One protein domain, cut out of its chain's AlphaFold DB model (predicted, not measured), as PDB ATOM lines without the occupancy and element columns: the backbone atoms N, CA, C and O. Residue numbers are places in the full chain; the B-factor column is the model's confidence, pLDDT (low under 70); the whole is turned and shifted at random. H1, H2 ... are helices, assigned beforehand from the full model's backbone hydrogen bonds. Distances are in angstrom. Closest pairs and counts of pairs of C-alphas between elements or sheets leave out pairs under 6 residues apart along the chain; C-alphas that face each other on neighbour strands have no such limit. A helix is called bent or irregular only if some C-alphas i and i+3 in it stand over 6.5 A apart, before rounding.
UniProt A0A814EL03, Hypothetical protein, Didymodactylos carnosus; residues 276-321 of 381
ATOM      1  N   PRO A 276     146.400 134.844 170.763       87.75
ATOM      2  CA  PRO A 276     146.512 133.415 171.064       87.75
ATOM      3  C   PRO A 276     147.248 132.628 169.968       87.75
ATOM      4  O   PRO A 276     147.730 131.523 170.219       87.75
ATOM      5  N   PHE A 277     147.350 133.178 168.755       94.19
ATOM      6  CA  PHE A 277     147.994 132.540 167.612       94.19
ATOM      7  C   PHE A 277     149.494 132.860 167.605       94.19
ATOM      8  O   PHE A 277     149.876 134.026 167.659       94.19
ATOM      9  N   VAL A 278     150.354 131.837 167.537       95.25
ATOM     10  CA  VAL A 278     151.820 131.993 167.620       95.25
ATOM     11  C   VAL A 278     152.502 131.274 166.460       95.25
ATOM     12  O   VAL A 278     152.204 130.113 166.179       95.25
ATOM     13  N   CYS A 279     153.446 131.940 165.793       96.56
ATOM     14  CA  CYS A 279     154.253 131.331 164.744       96.56
ATOM     15  C   CYS A 279     155.354 130.453 165.344       96.56
ATOM     16  O   CYS A 279     156.428 130.924 165.720       96.56
ATOM     17  N   ASN A 280     155.087 129.150 165.393       94.75
ATOM     18  CA  ASN A 280     156.012 128.143 165.906       94.75
ATOM     19  C   ASN A 280     157.051 127.675 164.857       94.75
ATOM     20  O   ASN A 280     157.508 126.533 164.908       94.75
ATOM     21  N   TRP A 281     157.385 128.513 163.870       93.81
ATOM     22  CA  TRP A 281     158.391 128.175 162.862       93.81
ATOM     23  C   TRP A 281     159.804 128.231 163.454       93.81
ATOM     24  O   TRP A 281     160.128 129.136 164.227       93.81
ATOM     25  N   ILE A 282     160.634 127.264 163.062       92.56
ATOM     26  CA  ILE A 282     162.059 127.184 163.393       92.56
ATOM     27  C   ILE A 282     162.820 127.187 162.070       92.56
ATOM     28  O   ILE A 282     162.659 126.278 161.254       92.56
ATOM     29  N   SER A 283     163.641 128.208 161.846       91.19
ATOM     30  CA  SER A 283     164.384 128.362 160.597       91.19
ATOM     31  C   SER A 283     165.555 127.376 160.527       91.19
ATOM     32  O   SER A 283     166.426 127.342 161.393       91.19
ATOM     33  N   ALA A 284     165.591 126.549 159.477       81.00
ATOM     34  CA  ALA A 284     166.515 125.413 159.378       81.00
ATOM     35  C   ALA A 284     167.998 125.792 159.163       81.00
ATOM     36  O   ALA A 284     168.870 124.933 159.280       81.00
ATOM     37  N   ARG A 285     168.297 127.054 158.823       77.88
ATOM     38  CA  ARG A 285     169.660 127.546 158.540       77.88
ATOM     39  C   ARG A 285     170.399 128.022 159.792       77.88
ATOM     40  O   ARG A 285     171.615 127.895 159.872       77.88
ATOM     41  N   ASP A 286     169.664 128.619 160.715       83.31
ATOM     42  CA  ASP A 286     170.151 129.426 161.836       83.31
ATOM     43  C   ASP A 286     169.506 129.021 163.174       83.31
ATOM     44  O   ASP A 286     169.865 129.552 164.223       83.31
ATOM     45  N   SER A 287     168.589 128.047 163.159       84.50
ATOM     46  CA  SER A 287     167.837 127.525 164.313       84.50
ATOM     47  C   SER A 287     167.000 128.567 165.067       84.50
ATOM     48  O   SER A 287     166.544 128.309 166.181       84.50
ATOM     49  N   THR A 288     166.757 129.738 164.468       91.19
ATOM     50  CA  THR A 288     165.982 130.800 165.111       91.19
ATOM     51  C   THR A 288     164.503 130.432 165.187       91.19
ATOM     52  O   THR A 288     163.891 129.959 164.226       91.19
ATOM     53  N   TYR A 289     163.924 130.646 166.367       93.62
ATOM     54  CA  TYR A 289     162.496 130.501 166.615       93.62
ATOM     55  C   TYR A 289     161.789 131.813 166.282       93.62
ATOM     56  O   TYR A 289     162.177 132.860 166.800       93.62
ATOM     57  N   CYS A 290     160.753 131.774 165.441       95.00
ATOM     58  CA  CYS A 290     160.059 132.999 165.043       95.00
ATOM     59  C   CYS A 290     159.293 133.631 166.216       95.00
ATOM     60  O   CYS A 290     159.421 134.828 166.466       95.00
ATOM     61  N   GLY A 291     158.489 132.838 166.935       94.44
ATOM     62  CA  GLY A 291     157.814 133.223 168.184       94.44
ATOM     63  C   GLY A 291     156.792 134.363 168.096       94.44
ATOM     64  O   GLY A 291     156.165 134.692 169.104       94.44
ATOM     65  N   LYS A 292     156.602 134.965 166.916       94.69
ATOM     66  CA  LYS A 292     155.686 136.090 166.705       94.69
ATOM     67  C   LYS A 292     154.248 135.689 167.000       94.69
ATOM     68  O   LYS A 292     153.801 134.609 166.611       94.69
ATOM     69  N   ARG A 293     153.540 136.585 167.678       93.50
ATOM     70  CA  ARG A 293     152.137 136.438 168.057       93.50
ATOM     71  C   ARG A 293     151.242 137.221 167.094       93.50
ATOM     72  O   ARG A 293     151.709 138.147 166.433       93.50
ATOM     73  N   TYR A 294     149.989 136.788 166.985       95.50
ATOM     74  CA  TYR A 294     149.000 137.303 166.041       95.50
ATOM     75  C   TYR A 294     147.610 137.343 166.671       95.50
ATOM     76  O   TYR A 294     147.238 136.444 167.432       95.50
ATOM     77  N   SER A 295     146.838 138.381 166.345       93.06
ATOM     78  CA  SER A 295     145.486 138.572 166.880       93.06
ATOM     79  C   SER A 295     144.457 137.684 166.178       93.06
ATOM     80  O   SER A 295     143.486 137.243 166.791       93.06
ATOM     81  N   THR A 296     144.710 137.346 164.911       95.31
ATOM     82  CA  THR A 296     143.857 136.481 164.091       95.31
ATOM     83  C   THR A 296     144.635 135.350 163.418       95.31
ATOM     84  O   THR A 296     145.845 135.426 163.188       95.31
ATOM     85  N   THR A 297     143.915 134.293 163.040       95.88
ATOM     86  CA  THR A 297     144.476 133.159 162.296       95.88
ATOM     87  C   THR A 297     145.006 133.566 160.920       95.88
ATOM     88  O   THR A 297     146.001 132.999 160.474       95.88
ATOM     89  N   ASP A 298     144.381 134.530 160.230       96.81
ATOM     90  CA  ASP A 298     144.830 134.922 158.886       96.81
ATOM     91  C   ASP A 298     146.096 135.789 158.909       96.81
ATOM     92  O   ASP A 298     146.937 135.639 158.026       96.81
ATOM     93  N   GLU A 299     146.321 136.602 159.946       96.50
ATOM     94  CA  GLU A 299     147.621 137.259 160.142       96.50
ATOM     95  C   GLU A 299     148.743 136.219 160.321       96.50
ATOM     96  O   GLU A 299     149.773 136.302 159.647       96.50
ATOM     97  N   LEU A 300     148.523 135.192 161.159       96.38
ATOM     98  CA  LEU A 300     149.469 134.080 161.343       96.38
ATOM     99  C   LEU A 300     149.710 133.319 160.028       96.38
ATOM    100  O   LEU A 300     150.857 133.064 159.658       96.38
ATOM    101  N   LEU A 301     148.644 132.954 159.309       95.19
ATOM    102  CA  LEU A 301     148.748 132.219 158.047       95.19
ATOM    103  C   LEU A 301     149.406 133.061 156.950       95.19
ATOM    104  O   LEU A 301     150.188 132.524 156.169       95.19
ATOM    105  N   THR A 302     149.133 134.363 156.892       96.19
ATOM    106  CA  THR A 302     149.756 135.298 155.948       96.19
ATOM    107  C   THR A 302     151.231 135.508 156.277       96.19
ATOM    108  O   THR A 302     152.060 135.492 155.368       96.19
ATOM    109  N   HIS A 303     151.599 135.593 157.556       95.62
ATOM    110  CA  HIS A 303     152.997 135.605 157.982       95.62
ATOM    111  C   HIS A 303     153.729 134.308 157.598       95.62
ATOM    112  O   HIS A 303     154.775 134.381 156.953       95.62
ATOM    113  N   LEU A 304     153.173 133.128 157.899       94.50
ATOM    114  CA  LEU A 304     153.738 131.841 157.467       94.50
ATOM    115  C   LEU A 304     153.912 131.789 155.938       94.50
ATOM    116  O   LEU A 304     154.984 131.433 155.448       94.50
ATOM    117  N   ARG A 305     152.884 132.221 155.189       93.12
ATOM    118  CA  ARG A 305     152.868 132.280 153.716       93.12
ATOM    119  C   ARG A 305     153.868 133.259 153.094       93.12
ATOM    120  O   ARG A 305     154.153 133.102 151.909       93.12
ATOM    121  N   THR A 306     154.385 134.239 153.839       93.06
ATOM    122  CA  THR A 306     155.267 135.301 153.309       93.06
ATOM    123  C   THR A 306     156.695 135.253 153.849       93.06
ATOM    124  O   THR A 306     157.622 135.548 153.103       93.06
ATOM    125  N   ALA A 307     156.889 134.868 155.112       91.12
ATOM    126  CA  ALA A 307     158.193 134.895 155.775       91.12
ATOM    127  C   ALA A 307     158.935 133.549 155.776       91.12
ATOM    128  O   ALA A 307     160.145 133.549 155.958       91.12
ATOM    129  N   HIS A 308     158.232 132.419 155.620       88.38
ATOM    130  CA  HIS A 308     158.797 131.088 155.909       88.38
ATOM    131  C   HIS A 308     158.607 130.052 154.787       88.38
ATOM    132  O   HIS A 308     159.390 129.112 154.661       88.38
ATOM    133  N   THR A 309     157.624 130.245 153.905       81.31
ATOM    134  CA  THR A 309     157.441 129.423 152.694       81.31
ATOM    135  C   THR A 309     158.653 129.444 151.762       81.31
ATOM    136  O   THR A 309     158.995 128.402 151.203       81.31
ATOM    137  N   GLN A 310     159.329 130.586 151.594       69.06
ATOM    138  CA  GLN A 310     160.510 130.661 150.724       69.06
ATOM    139  C   GLN A 310     161.684 129.838 151.271       69.06
ATOM    140  O   GLN A 310     162.299 129.090 150.510       69.06
ATOM    141  N   ASP A 311     161.931 129.872 152.586       65.81
ATOM    142  CA  ASP A 311     162.962 129.043 153.224       65.81
ATOM    143  C   ASP A 311     162.691 127.546 153.043       65.81
ATOM    144  O   ASP A 311     163.626 126.768 152.843       65.81
ATOM    145  N   TYR A 312     161.419 127.129 153.042       63.84
ATOM    146  CA  TYR A 312     161.044 125.736 152.796       63.84
ATOM    147  C   TYR A 312     161.425 125.280 151.379       63.84
ATOM    148  O   TYR A 312     162.093 124.256 151.217       63.84
ATOM    149  N   TYR A 313     161.093 126.068 150.347       62.25
ATOM    150  CA  TYR A 313     161.498 125.764 148.968       62.25
ATOM    151  C   TYR A 313     163.022 125.813 148.782       62.25
ATOM    152  O   TYR A 313     163.587 124.936 148.126       62.25
ATOM    153  N   GLN A 314     163.711 126.773 149.404       57.53
ATOM    154  CA  GLN A 314     165.174 126.860 149.356       57.53
ATOM    155  C   GLN A 314     165.847 125.645 150.032       57.53
ATOM    156  O   GLN A 314     166.879 125.154 149.562       57.53
ATOM    157  N   SER A 315     165.244 125.128 151.107       56.16
ATOM    158  CA  SER A 315     165.706 123.933 151.829       56.16
ATOM    159  C   SER A 315     165.457 122.646 151.035       56.16
ATOM    160  O   SER A 315     166.329 121.781 150.962       56.16
ATOM    161  N   ALA A 316     164.310 122.541 150.357       56.91
ATOM    162  CA  ALA A 316     164.018 121.426 149.456       56.91
ATOM    163  C   ALA A 316     165.007 121.369 148.271       56.91
ATOM    164  O   ALA A 316     165.563 120.311 147.976       56.91
ATOM    165  N   LEU A 317     165.289 122.518 147.641       52.56
ATOM    166  CA  LEU A 317     166.195 122.633 146.488       52.56
ATOM    167  C   LEU A 317     167.680 122.415 146.828       52.56
ATOM    168  O   LEU A 317     168.471 122.069 145.949       52.56
ATOM    169  N   THR A 318     168.082 122.618 148.085       51.03
ATOM    170  CA  THR A 318     169.438 122.276 148.549       51.03
ATOM    171  C   THR A 318     169.554 120.799 148.924       51.03
ATOM    172  O   THR A 318     170.565 120.176 148.602       51.03
ATOM    173  N   SER A 319     168.505 120.202 149.501       46.06
ATOM    174  CA  SER A 319     168.445 118.755 149.756       46.06
ATOM    175  C   SER A 319     168.397 117.924 148.460       46.06
ATOM    176  O   SER A 319     168.999 116.854 148.385       46.06
ATOM    177  N   SER A 320     167.790 118.445 147.386       41.72
ATOM    178  CA  SER A 320     167.726 117.782 146.073       41.72
ATOM    179  C   SER A 320     168.998 117.907 145.216       41.72
ATOM    180  O   SER A 320     168.941 117.636 144.016       41.72
ATOM    181  N   ARG A 321     170.133 118.364 145.773       41.81
ATOM    182  CA  ARG A 321     171.370 118.639 145.010       41.81
ATOM    183  C   ARG A 321     172.568 117.761 145.382       41.81
ATOM    184  O   ARG A 321     173.719 118.164 145.209       41.81
TER     185      ARG A 321
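This is residues 276 to 321 of the 381 residues of the protein "Hypothetical protein" of Didymodactylos carnosus (UniProt A0A814EL03). Two short helices, H1 and H2, follow one another end to end as a row along the longest axis, and a long unnamed stretch, residues 276 to 296, runs out and folds back as a loop alongside H1. Residues 316 to 321, of which 316 to 319 belong to H2, stick out free at one end. The printed part has 46 residues with two named helices, H1 then H2, and no named strand; the class is all helix, though under half of the residues are in named elements. The whole is loose, with a radius of gyration of the C-alphas of 11.8 A, and its outline is a rod spanning 39 by 18 by 10 A.

H1, residues 297 to 307, and H2, residues 309 to 319, are the longest helices by residues, with 11 each. They meet only through their link, a tight one of 1 residue, His 308. In both helices every O i to N i+4 pair is within hydrogen-bond range. Before H1, residues 277 to 278 form a short antiparallel pairing with residues 293 to 294.

H1 runs from Thr 297, C-alpha at (144.476, 133.159, 162.296), to Ala 307, C-alpha at (158.193, 134.895, 155.775), 15.3 A from first to last C-alpha. H2 runs from Thr 309 to Ser 319, 15.6 A from first to last C-alpha, and C-alpha 319 is at (168.445, 118.755, 149.756). Neither helix is bent or irregular.

The two C-alphas farthest apart are those of Ser 295 and Arg 321, at 39.3 A. The printed part has no cut. The mean pLDDT of the printed part is 82.6; H1 has a mean of 95 and H2 of 60, and residues 310 to 321 are under 70.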